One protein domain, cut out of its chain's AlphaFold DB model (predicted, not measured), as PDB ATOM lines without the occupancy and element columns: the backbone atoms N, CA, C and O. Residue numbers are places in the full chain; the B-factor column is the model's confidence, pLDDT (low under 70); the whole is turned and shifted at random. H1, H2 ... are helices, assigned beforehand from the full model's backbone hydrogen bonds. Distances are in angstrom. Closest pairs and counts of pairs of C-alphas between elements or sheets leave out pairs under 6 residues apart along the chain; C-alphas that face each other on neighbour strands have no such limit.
ATOM      1  N   LEU A 244     211.891 137.832 160.550       88.56
ATOM      2  CA  LEU A 244     213.230 138.021 160.000       88.56
ATOM      3  C   LEU A 244     213.212 138.797 158.681       88.56
ATOM      4  O   LEU A 244     214.238 139.363 158.298       88.56
ATOM      5  N   LEU A 245     212.070 138.812 157.989       88.50
ATOM      6  CA  LEU A 245     211.879 139.438 156.684       88.50
ATOM      7  C   LEU A 245     211.468 140.910 156.794       88.50
ATOM      8  O   LEU A 245     211.610 141.665 155.825       88.50
ATOM      9  N   ALA A 246     211.049 141.349 157.983       84.50
ATOM     10  CA  ALA A 246     210.839 142.756 158.282       84.50
ATOM     11  C   ALA A 246     212.131 143.556 158.050       84.50
ATOM     12  O   ALA A 246     213.225 143.161 158.469       84.50
ATOM     13  N   SER A 247     212.010 144.732 157.429       80.25
ATOM     14  CA  SER A 247     213.153 145.542 156.971       80.25
ATOM     15  C   SER A 247     214.190 145.827 158.072       80.25
ATOM     16  O   SER A 247     215.398 145.826 157.828       80.25
ATOM     17  N   GLN A 248     213.720 146.038 159.302       82.19
ATOM     18  CA  GLN A 248     214.551 146.298 160.479       82.19
ATOM     19  C   GLN A 248     215.360 145.076 160.950       82.19
ATOM     20  O   GLN A 248     216.472 145.236 161.453       82.19
ATOM     21  N   HIS A 249     214.839 143.859 160.772       87.69
ATOM     22  CA  HIS A 249     215.517 142.622 161.161       87.69
ATOM     23  C   HIS A 249     216.397 142.084 160.034       87.69
ATOM     24  O   HIS A 249     217.468 141.534 160.298       87.69
ATOM     25  N   LEU A 250     216.023 142.343 158.778       88.25
ATOM     26  CA  LEU A 250     216.763 141.902 157.601       88.25
ATOM     27  C   LEU A 250     218.195 142.461 157.549       88.25
ATOM     28  O   LEU A 250     219.107 141.803 157.052       88.25
ATOM     29  N   GLN A 251     218.426 143.636 158.142       86.81
ATOM     30  CA  GLN A 251     219.770 144.184 158.356       86.81
ATOM     31  C   GLN A 251     220.640 143.282 159.243       86.81
ATOM     32  O   GLN A 251     221.823 143.083 158.954       86.81
ATOM     33  N   TYR A 252     220.067 142.713 160.305       89.19
ATOM     34  CA  TYR A 252     220.763 141.777 161.186       89.19
ATOM     35  C   TYR A 252     220.957 140.416 160.520       89.19
ATOM     36  O   TYR A 252     222.039 139.841 160.621       89.19
ATOM     37  N   VAL A 253     219.959 139.939 159.771       91.50
ATOM     38  CA  VAL A 253     220.069 138.721 158.955       91.50
ATOM     39  C   VAL A 253     221.222 138.857 157.953       91.50
ATOM     40  O   VAL A 253     222.111 138.006 157.905       91.50
ATOM     41  N   ALA A 254     221.281 139.973 157.223       88.81
ATOM     42  CA  ALA A 254     222.373 140.276 156.303       88.81
ATOM     43  C   ALA A 254     223.729 140.318 157.004       88.81
ATOM     44  O   ALA A 254     224.705 139.768 156.500       88.81
ATOM     45  N   TYR A 255     223.796 140.936 158.183       89.12
ATOM     46  CA  TYR A 255     225.017 140.969 158.981       89.12
ATOM     47  C   TYR A 255     225.504 139.560 159.360       89.12
ATOM     48  O   TYR A 255     226.693 139.268 159.218       89.12
ATOM     49  N   ILE A 256     224.593 138.676 159.776       90.69
ATOM     50  CA  ILE A 256     224.899 137.281 160.126       90.69
ATOM     51  C   ILE A 256     225.438 136.518 158.909       90.69
ATOM     52  O   ILE A 256     226.512 135.925 158.996       90.69
ATOM     53  N   TYR A 257     224.760 136.585 157.759       88.94
ATOM     54  CA  TYR A 257     225.212 135.893 156.548       88.94
ATOM     55  C   TYR A 257     226.497 136.482 155.937       88.94
ATOM     56  O   TYR A 257     227.269 135.757 155.313       88.94
ATOM     57  N   LYS A 258     226.766 137.785 156.105       86.69
ATOM     58  CA  LYS A 258     228.027 138.403 155.647       86.69
ATOM     59  C   LYS A 258     229.224 138.007 156.512       86.69
ATOM     60  O   LYS A 258     230.355 138.047 156.032       86.69
ATOM     61  N   ALA A 259     229.003 137.628 157.771       83.12
ATOM     62  CA  ALA A 259     230.074 137.180 158.658       83.12
ATOM     63  C   ALA A 259     230.579 135.764 158.332       83.12
ATOM     64  O   ALA A 259     231.689 135.407 158.729       83.12
ATOM     65  N   GLY A 260     229.792 134.959 157.615       81.06
ATOM     66  CA  GLY A 260     230.153 133.601 157.225       81.06
ATOM     67  C   GLY A 260     228.930 132.703 157.084       81.06
ATOM     68  O   GLY A 260     227.841 133.166 156.763       81.06
ATOM     69  N   VAL A 261     229.117 131.407 157.332       83.62
ATOM     70  CA  VAL A 261     228.027 130.423 157.311       83.62
ATOM     71  C   VAL A 261     227.298 130.475 158.658       83.62
ATOM     72  O   VAL A 261     227.922 130.135 159.670       83.62
ATOM     73  N   PRO A 262     226.015 130.880 158.712       86.31
ATOM     74  CA  PRO A 262     225.256 130.847 159.957       86.31
ATOM     75  C   PRO A 262     225.009 129.405 160.403       86.31
ATOM     76  O   PRO A 262     225.143 128.460 159.617       86.31
ATOM     77  N   ASP A 263     224.635 129.220 161.666       84.88
ATOM     78  CA  ASP A 263     224.320 127.888 162.165       84.88
ATOM     79  C   ASP A 263     223.074 127.303 161.475       84.88
ATOM     80  O   ASP A 263     222.200 128.018 160.979       84.88
ATOM     81  N   ALA A 264     222.995 125.973 161.439       87.00
ATOM     82  CA  ALA A 264     221.944 125.270 160.710       87.00
ATOM     83  C   ALA A 264     220.528 125.581 161.223       87.00
ATOM     84  O   ALA A 264     219.591 125.550 160.427       87.00
ATOM     85  N   ARG A 265     220.357 125.894 162.519       86.88
ATOM     86  CA  ARG A 265     219.034 126.205 163.080       86.88
ATOM     87  C   ARG A 265     218.568 127.576 162.615       86.88
ATOM     88  O   ARG A 265     217.448 127.685 162.131       86.88
ATOM     89  N   PHE A 266     219.444 128.582 162.671       91.31
ATOM     90  CA  PHE A 266     219.133 129.909 162.145       91.31
ATOM     91  C   PHE A 266     218.784 129.862 160.655       91.31
ATOM     92  O   PHE A 266     217.788 130.447 160.239       91.31
ATOM     93  N   ARG A 267     219.569 129.127 159.855       92.25
ATOM     94  CA  ARG A 267     219.299 128.954 158.420       92.25
ATOM     95  C   ARG A 267     217.939 128.310 158.178       92.25
ATOM     96  O   ARG A 267     217.183 128.800 157.347       92.25
ATOM     97  N   GLN A 268     217.603 127.249 158.914       91.25
ATOM     98  CA  GLN A 268     216.293 126.610 158.790       91.25
ATOM     99  C   GLN A 268     215.163 127.563 159.186       91.25
ATOM    100  O   GLN A 268     214.215 127.706 158.428       91.25
ATOM    101  N   HIS A 269     215.307 128.285 160.298       91.69
ATOM    102  CA  HIS A 269     214.317 129.263 160.744       91.69
ATOM    103  C   HIS A 269     214.085 130.379 159.713       91.69
ATOM    104  O   HIS A 269     212.945 130.744 159.438       91.69
ATOM    105  N   PHE A 270     215.155 130.881 159.091       93.69
ATOM    106  CA  PHE A 270     215.062 131.829 157.982       93.69
ATOM    107  C   PHE A 270     214.318 131.242 156.776       93.69
ATOM    108  O   PHE A 270     213.447 131.911 156.225       93.69
ATOM    109  N   LYS A 271     214.636 130.004 156.374       91.94
ATOM    110  CA  LYS A 271     213.955 129.325 155.261       91.94
ATOM    111  C   LYS A 271     212.470 129.110 155.546       91.94
ATOM    112  O   LYS A 271     211.661 129.364 154.662       91.94
ATOM    113  N   ASP A 272     212.115 128.695 156.758       91.31
ATOM    114  CA  ASP A 272     210.722 128.465 157.153       91.31
ATOM    115  C   ASP A 272     209.912 129.767 157.054       91.31
ATOM    116  O   ASP A 272     208.904 129.811 156.350       91.31
ATOM    117  N   GLN A 273     210.414 130.865 157.637       92.25
ATOM    118  CA  GLN A 273     209.755 132.172 157.520       92.25
ATOM    119  C   GLN A 273     209.686 132.669 156.068       92.25
ATOM    120  O   GLN A 273     208.688 133.261 155.665       92.25
ATOM    121  N   LEU A 274     210.729 132.424 155.267       91.44
ATOM    122  CA  LEU A 274     210.747 132.784 153.850       91.44
ATOM    123  C   LEU A 274     209.683 132.030 153.050       91.44
ATOM    124  O   LEU A 274     208.989 132.631 152.233       91.44
ATOM    125  N   VAL A 275     209.554 130.725 153.277       86.94
ATOM    126  CA  VAL A 275     208.533 129.884 152.646       86.94
ATOM    127  C   VAL A 275     207.137 130.372 153.021       86.94
ATOM    128  O   VAL A 275     206.308 130.552 152.128       86.94
ATOM    129  N   ASP A 276     206.893 130.627 154.305       88.31
ATOM    130  CA  ASP A 276     205.596 131.094 154.797       88.31
ATOM    131  C   ASP A 276     205.224 132.455 154.201       88.31
ATOM    132  O   ASP A 276     204.127 132.625 153.668       88.31
ATOM    133  N   ALA A 277     206.154 133.410 154.207       85.94
ATOM    134  CA  ALA A 277     205.894 134.755 153.717       85.94
ATOM    135  C   ALA A 277     205.744 134.818 152.187       85.94
ATOM    136  O   ALA A 277     204.919 135.575 151.680       85.94
ATOM    137  N   LEU A 278     206.493 134.000 151.436       82.50
ATOM    138  CA  LEU A 278     206.294 133.879 149.991       82.50
ATOM    139  C   LEU A 278     204.938 133.248 149.666       82.50
ATOM    140  O   LEU A 278     204.252 133.745 148.779       82.50
ATOM    141  N   ASN A 279     204.530 132.193 150.380       79.94
ATOM    142  CA  ASN A 279     203.196 131.606 150.214       79.94
ATOM    143  C   ASN A 279     202.093 132.632 150.486       79.94
ATOM    144  O   ASN A 279     201.165 132.741 149.688       79.94
ATOM    145  N   ASP A 280     202.220 133.418 151.556       80.12
ATOM    146  CA  ASP A 280     201.261 134.474 151.883       80.12
ATOM    147  C   ASP A 280     201.187 135.551 150.785       80.12
ATOM    148  O   ASP A 280     200.095 135.884 150.314       80.12
ATOM    149  N   GLU A 281     202.340 136.031 150.295       79.56
ATOM    150  CA  GLU A 281     202.413 137.003 149.194       79.56
ATOM    151  C   GLU A 281     201.825 136.431 147.887       79.56
ATOM    152  O   GLU A 281     201.208 137.164 147.109       79.56
ATOM    153  N   PHE A 282     201.947 135.120 147.646       68.88
ATOM    154  CA  PHE A 282     201.334 134.454 146.496       68.88
ATOM    155  C   PHE A 282     199.814 134.277 146.626       68.88
ATOM    156  O   PHE A 282     199.098 134.450 145.636       68.88
ATOM    157  N   GLU A 283     199.311 133.910 147.807       69.56
ATOM    158  CA  GLU A 283     197.883 133.659 148.044       69.56
ATOM    159  C   GLU A 283     197.067 134.952 148.067       69.56
ATOM    160  O   GLU A 283     195.998 135.035 147.454       69.56
ATOM    161  N   HIS A 284     197.586 135.972 148.747       71.56
ATOM    162  CA  HIS A 284     196.890 137.238 148.960       71.56
ATOM    163  C   HIS A 284     197.285 138.311 147.938       71.56
ATOM    164  O   HIS A 284     196.601 139.331 147.815       71.56
ATOM    165  N   GLY A 285     198.331 138.051 147.148       61.03
ATOM    166  CA  GLY A 285     198.944 139.019 146.254       61.03
ATOM    167  C   GLY A 285     199.755 140.060 147.025       61.03
ATOM    168  O   GLY A 285     199.481 140.374 148.184       61.03
ATOM    169  N   HIS A 286     200.738 140.664 146.357       62.81
ATOM    170  CA  HIS A 286     201.409 141.831 146.912       62.81
ATOM    171  C   HIS A 286     200.403 142.978 147.036       62.81
ATOM    172  O   HIS A 286     199.975 143.565 146.037       62.81
ATOM    173  N   ASN A 287     200.050 143.340 148.266       56.53
ATOM    174  CA  ASN A 287     199.167 144.468 148.507       56.53
ATOM    175  C   ASN A 287     199.945 145.764 148.227       56.53
ATOM    176  O   ASN A 287     200.786 146.167 149.024       56.53
ATOM    177  N   SER A 288     199.728 146.398 147.070       50.62
ATOM    178  CA  SER A 288     200.463 147.606 146.645       50.62
ATOM    179  C   SER A 288     200.267 148.817 147.564       50.62
ATOM    180  O   SER A 288     200.990 149.800 147.430       50.62
ATOM    181  N   ASP A 289     199.292 148.748 148.475       53.00
ATOM    182  CA  ASP A 289     199.053 149.743 149.525       53.00
ATOM    183  C   ASP A 289     200.020 149.601 150.717       53.00
ATOM    184  O   ASP A 289     200.131 150.522 151.530       53.00
ATOM    185  N   ASN A 290     200.752 148.484 150.823       56.12
ATOM    186  CA  ASN A 290     201.842 148.352 151.784       56.12
ATOM    187  C   ASN A 290     203.075 149.107 151.277       56.12
ATOM    188  O   ASN A 290     203.551 148.909 150.163       56.12
ATOM    189  N   THR A 291     203.623 149.960 152.138       58.41
ATOM    190  CA  THR A 291     204.828 150.758 151.881       58.41
ATOM    191  C   THR A 291     206.117 149.937 151.806       58.41
ATOM    192  O   THR A 291     207.163 150.489 151.469       58.41
ATOM    193  N   GLU A 292     206.076 148.645 152.138       63.84
ATOM    194  CA  GLU A 292     207.241 147.769 152.044       63.84
ATOM    195  C   GLU A 292     207.332 147.107 150.661       63.84
ATOM    196  O   GLU A 292     206.321 146.636 150.144       63.84
ATOM    197  N   PRO A 293     208.532 147.042 150.057       64.88
ATOM    198  CA  PRO A 293     208.712 146.364 148.783       64.88
ATOM    199  C   PRO A 293     208.490 144.852 148.909       64.88
ATOM    200  O   PRO A 293     208.701 144.267 149.978       64.88
ATOM    201  N   ALA A 294     208.159 144.215 147.782       74.25
ATOM    202  CA  ALA A 294     208.037 142.763 147.655       74.25
ATOM    203  C   ALA A 294     209.197 142.023 148.333       74.25
ATOM    204  O   ALA A 294     210.349 142.482 148.292       74.25
ATOM    205  N   ILE A 295     208.913 140.865 148.939       80.69
ATOM    206  CA  ILE A 295     209.889 140.118 149.749       80.69
ATOM    207  C   ILE A 295     211.172 139.857 148.956       80.69
ATOM    208  O   ILE A 295     212.270 140.116 149.447       80.69
ATOM    209  N   MET A 296     211.054 139.442 147.693       76.88
ATOM    210  CA  MET A 296     212.216 139.177 146.839       76.88
ATOM    211  C   MET A 296     213.092 140.413 146.605       76.88
ATOM    212  O   MET A 296     214.320 140.300 146.607       76.88
ATOM    213  N   LEU A 297     212.491 141.599 146.459       71.31
ATOM    214  CA  LEU A 297     213.234 142.847 146.285       71.31
ATOM    215  C   LEU A 297     213.950 143.257 147.582       71.31
ATOM    216  O   LEU A 297     215.102 143.703 147.545       71.31
ATOM    217  N   ARG A 298     213.314 143.053 148.743       77.88
ATOM    218  CA  ARG A 298     213.959 143.234 150.056       77.88
ATOM    219  C   ARG A 298     215.148 142.293 150.225       77.88
ATOM    220  O   ARG A 298     216.250 142.754 150.518       77.88
ATOM    221  N   LEU A 299     214.962 140.999 149.975       81.62
ATOM    222  CA  LEU A 299     216.033 140.006 150.071       81.62
ATOM    223  C   LEU A 299     217.201 140.353 149.153       81.62
ATOM    224  O   LEU A 299     218.346 140.335 149.593       81.62
ATOM    225  N   GLN A 300     216.926 140.754 147.912       73.75
ATOM    226  CA  GLN A 300     217.965 141.212 146.994       73.75
ATOM    227  C   GLN A 300     218.712 142.436 147.545       73.75
ATOM    228  O   GLN A 300     219.938 142.472 147.508       73.75
ATOM    229  N   THR A 301     217.998 143.424 148.084       76.12
ATOM    230  CA  THR A 301     218.602 144.666 148.597       76.12
ATOM    231  C   THR A 301     219.572 144.400 149.748       76.12
ATOM    232  O   THR A 301     220.648 144.994 149.805       76.12
ATOM    233  N   TYR A 302     219.214 143.494 150.660       77.00
ATOM    234  CA  TYR A 302     219.987 143.256 151.879       77.00
ATOM    235  C   TYR A 302     220.977 142.083 151.778       77.00
ATOM    236  O   TYR A 302     222.017 142.111 152.441       77.00
ATOM    237  N   LEU A 303     220.695 141.069 150.952       82.62
ATOM    238  CA  LEU A 303     221.422 139.791 150.923       82.62
ATOM    239  C   LEU A 303     222.182 139.522 149.612       82.62
ATOM    240  O   LEU A 303     222.796 138.466 149.488       82.62
ATOM    241  N   ASN A 304     222.214 140.455 148.653       75.19
ATOM    242  CA  ASN A 304     222.920 140.282 147.367       75.19
ATOM    243  C   ASN A 304     224.406 139.879 147.481       75.19
ATOM    244  O   ASN A 304     224.938 139.211 146.598       75.19
ATOM    245  N   GLU A 305     225.086 140.290 148.547       75.44
ATOM    246  CA  GLU A 305     226.503 140.007 148.800       75.44
ATOM    247  C   GLU A 305     226.723 138.769 149.687       75.44
ATOM    248  O   GLU A 305     227.862 138.367 149.925       75.44
ATOM    249  N   ALA A 306     225.651 138.159 150.191       78.38
ATOM    250  CA  ALA A 306     225.694 137.033 151.110       78.38
ATOM    251  C   ALA A 306     225.542 135.700 150.358       78.38
ATOM    252  O   ALA A 306     224.436 135.200 150.168       78.38
ATOM    253  N   GLY A 307     226.666 135.088 149.963       71.56
ATOM    254  CA  GLY A 307     226.662 133.840 149.184       71.56
ATOM    255  C   GLY A 307     225.844 132.705 149.820       71.56
ATOM    256  O   GLY A 307     225.053 132.071 149.134       71.56
ATOM    257  N   CYS A 308     225.957 132.497 151.135       75.94
ATOM    258  CA  CYS A 308     225.183 131.461 151.831       75.94
ATOM    259  C   CYS A 308     223.683 131.775 151.921       75.94
ATOM    260  O   CYS A 308     222.878 130.851 151.940       75.94
ATOM    261  N   ALA A 309     223.301 133.057 151.948       81.06
ATOM    262  CA  ALA A 309     221.891 133.441 151.934       81.06
ATOM    263  C   ALA A 309     221.244 133.108 150.586       81.06
ATOM    264  O   ALA A 309     220.094 132.689 150.538       81.06
ATOM    265  N   PHE A 310     221.992 133.259 149.490       80.19
ATOM    266  CA  PHE A 310     221.527 132.877 148.159       80.19
ATOM    267  C   PHE A 310     221.220 131.376 148.065       80.19
ATOM    268  O   PHE A 310     220.179 130.998 147.526       80.19
ATOM    269  N   ASP A 311     222.079 130.525 148.631       79.06
ATOM    270  CA  ASP A 311     221.832 129.079 148.690       79.06
ATOM    271  C   ASP A 311     220.523 128.774 149.445       79.06
ATOM    272  O   ASP A 311     219.691 128.014 148.955       79.06
ATOM    273  N   ASP A 312     220.279 129.428 150.585       86.25
ATOM    274  CA  ASP A 312     219.051 129.226 151.370       86.25
ATOM    275  C   ASP A 312     217.789 129.758 150.664       86.25
ATOM    276  O   ASP A 312     216.727 129.129 150.715       86.25
ATOM    277  N   ILE A 313     217.893 130.887 149.955       84.56
ATOM    278  CA  ILE A 313     216.799 131.443 149.142       84.56
ATOM    279  C   ILE A 313     216.462 130.496 147.986       84.56
ATOM    280  O   ILE A 313     215.293 130.187 147.757       84.56
ATOM    281  N   THR A 314     217.471 130.014 147.256       76.75
ATOM    282  CA  THR A 314     217.254 129.099 146.124       76.75
ATOM    283  C   THR A 314     216.694 127.754 146.576       76.75
ATOM    284  O   THR A 314     215.800 127.224 145.916       76.75
ATOM    285  N   GLU A 315     217.137 127.233 147.724       81.12
ATOM    286  CA  GLU A 315     216.563 126.035 148.340       81.12
ATOM    287  C   GLU A 315     215.078 126.240 148.688       81.12
ATOM    288  O   GLU A 315     214.250 125.388 148.364       81.12
ATOM    289  N   SER A 316     214.725 127.393 149.265       84.31
ATOM    290  CA  SER A 316     213.341 127.737 149.628       84.31
ATOM    291  C   SER A 316     212.434 127.873 148.399       84.31
ATOM    292  O   SER A 316     211.338 127.314 148.361       84.31
ATOM    293  N   LEU A 317     212.907 128.541 147.342       77.75
ATOM    294  CA  LEU A 317     212.177 128.657 146.074       77.75
ATOM    295  C   LEU A 317     211.991 127.295 145.394       77.75
ATOM    296  O   LEU A 317     210.913 126.994 144.880       77.75
ATOM    297  N   HIS A 318     213.020 126.447 145.415       73.25
ATOM    298  CA  HIS A 318     212.928 125.088 144.890       73.25
ATOM    299  C   HIS A 318     211.939 124.230 145.698       73.25
ATOM    300  O   HIS A 318     211.161 123.463 145.123       73.25
ATOM    301  N   PHE A 319     211.921 124.369 147.026       76.00
ATOM    302  CA  PHE A 319     210.940 123.708 147.889       76.00
ATOM    303  C   PHE A 319     209.500 124.118 147.540       76.00
ATOM    304  O   PHE A 319     208.636 123.254 147.366       76.00
ATOM    305  N   LEU A 320     209.246 125.415 147.350       71.62
ATOM    306  CA  LEU A 320     207.943 125.920 146.909       71.62
ATOM    307  C   LEU A 320     207.549 125.368 145.532       71.62
ATOM    308  O   LEU A 320     206.438 124.872 145.355       71.62
ATOM    309  N   TRP A 321     208.475 125.371 144.571       71.00
ATOM    310  CA  TRP A 321     208.255 124.841 143.221       71.00
ATOM    311  C   TRP A 321     207.913 123.344 143.218       71.00
ATOM    312  O   TRP A 321     206.934 122.919 142.603       71.00
ATOM    313  N   THR A 322     208.683 122.529 143.940       67.44
ATOM    314  CA  THR A 322     208.434 121.079 144.051       67.44
ATOM    315  C   THR A 322     207.114 120.760 144.747       67.44
ATOM    316  O   THR A 322     206.424 119.818 144.346       67.44
ATOM    317  N   THR A 323     206.734 121.567 145.737       68.56
ATOM    318  CA  THR A 323     205.439 121.470 146.418       68.56
ATOM    319  C   THR A 323     204.294 121.835 145.473       68.56
ATOM    320  O   THR A 323     203.336 121.071 145.360       68.56
ATOM    321  N   ALA A 324     204.426 122.925 144.712       62.47
ATOM    322  CA  ALA A 324     203.427 123.361 143.736       62.47
ATOM    323  C   ALA A 324     203.210 122.340 142.603       62.47
ATOM    324  O   ALA A 324     202.078 122.116 142.179       62.47
ATOM    325  N   MET A 325     204.272 121.676 142.140       56.75
ATOM    326  CA  MET A 325     204.184 120.615 141.125       56.75
ATOM    327  C   MET A 325     203.701 119.261 141.675       56.75
ATOM    328  O   MET A 325     203.588 118.299 140.916       56.75
ATOM    329  N   GLY A 326     203.464 119.140 142.986       54.62
ATOM    330  CA  GLY A 326     203.084 117.874 143.615       54.62
ATOM    331  C   GLY A 326     204.189 116.809 143.606       54.62
ATOM    332  O   GLY A 326     203.912 115.640 143.867       54.62
ATOM    333  N   LEU A 327     205.449 117.180 143.339       49.41
ATOM    334  CA  LEU A 327     206.575 116.236 143.307       49.41
ATOM    335  C   LEU A 327     206.962 115.721 144.703       49.41
ATOM    336  O   LEU A 327     207.554 114.651 144.816       49.41
ATOM    337  N   ASN A 328     206.563 116.422 145.769       50.22
ATOM    338  CA  ASN A 328     206.750 115.969 147.153       50.22
ATOM    339  C   ASN A 328     205.708 114.915 147.593       50.22
ATOM    340  O   ASN A 328     205.846 114.323 148.662       50.22
ATOM    341  N   ALA A 329     204.696 114.616 146.765       41.19
ATOM    342  CA  ALA A 329     203.642 113.645 147.082       41.19
ATOM    343  C   ALA A 329     204.054 112.167 146.890       41.19
ATOM    344  O   ALA A 329     203.274 111.274 147.206       41.19
ATOM    345  N   TRP A 330     205.269 111.888 146.403       36.16
ATOM    346  CA  TRP A 330     205.777 110.523 146.171       36.16
ATOM    347  C   TRP A 330     206.718 109.989 147.265       36.16
ATOM    348  O   TRP A 330     207.215 108.873 147.149       36.16
ATOM    349  N   ALA A 331     206.960 110.753 148.336       34.75
ATOM    350  CA  ALA A 331     207.774 110.310 149.475       34.75
ATOM    351  C   ALA A 331     206.945 109.794 150.673       34.75
ATOM    352  O   ALA A 331     207.518 109.421 151.694       34.75
ATOM    353  N   ALA A 332     205.612 109.770 150.559       33.31
ATOM    354  CA  ALA A 332     204.691 109.377 151.632       33.31
ATOM    355  C   ALA A 332     203.765 108.195 151.267       33.31
ATOM    356  O   ALA A 332     202.697 108.057 151.864       33.31
ATOM    357  N   SER A 333     204.158 107.345 150.309       32.69
ATOM    358  CA  SER A 333     203.484 106.067 150.013       32.69
ATOM    359  C   SER A 333     204.375 104.874 150.322       32.69
ATOM    360  O   SER A 333     205.484 104.847 149.741       32.69
TER     361      SER A 333
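This is residues 244 to 333 of the 333 residues of an uncharacterized protein of Capronia epimyces CBS 606.96 (UniProt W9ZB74). Two long helices, H2 and H4, cross at a steep angle as an X, and H1 and H3, packed on each other, lie to one side of it. On the other side, the last part of H4 reaches outward, with residues 321 to 326 standing free, and short H5 and the last printed residues make a tail. The printed part has 90 residues with five named helices, in the order H1 H2 H3 H4 H5, and no named strand; the class is all helix. It is compact, with a radius of gyration of the C-alphas of 14.0 A, and flat in outline, spanning 42 by 36 by 17 A.

H1, residues 247 to 259, and H2, residues 264 to 284, are near each other, with 5 pairs of C-alphas within 10 A. H3, residues 295 to 303, touches H1 at a steep tilt of 44 degrees, the same way; the closest C-alphas, of Ala 254 and Leu 303, are 5.5 A apart. H3 is close to H2 but not clearly touching, with the C-alphas of Leu 278 and Ile 295 closest at 7.2 A. H4, residues 307 to 324, touches H2 at a steep tilt of 48 degrees, the same way. H2 touches H4 with residues 267 to 275 alone, and H4 touches H2 with residues 312 to 320 alone; the closest C-alphas, of Lys 271 and Ser 316, are 5.9 A apart. H4 and H1 only just touch, with 3 pairs of C-alphas within 8 A and only at their ends; those of Tyr 257 and Ala 309 are closest at 6.2 A. H5, residues 327 to 330, is close to H4 but not clearly touching, and is apart from H1, H2 and H3. In H2, H3 and H4 every O i to N i+4 pair is within hydrogen-bond range; in H1 7 of 9 are, and H5 is too short for such a pair.

H1 begins at C-alpha 247 (213.153, 145.542, 156.971) and is 18.9 A long from first to last C-alpha. H2 is 30.1 A long and ends at C-alpha 284 (196.890, 137.238, 148.960). H3 measures 11.6 A, H4 26.1 A and H5 6.4 A, the last ending at C-alpha 330 (205.777, 110.523, 146.171).

The two C-alphas farthest apart, of Thr 291 and Ser 333, are 44.8 A apart. The printed part has no cut and ends at Ser 333, the chain's last residue. No link is long; H2 to H3, with 10 residues, is short, and the others are tight. The mean pLDDT of the printed part is 75.7, and the model's confidence is under 70 at residues 282 to 283, 285 to 293 and 322 to 333.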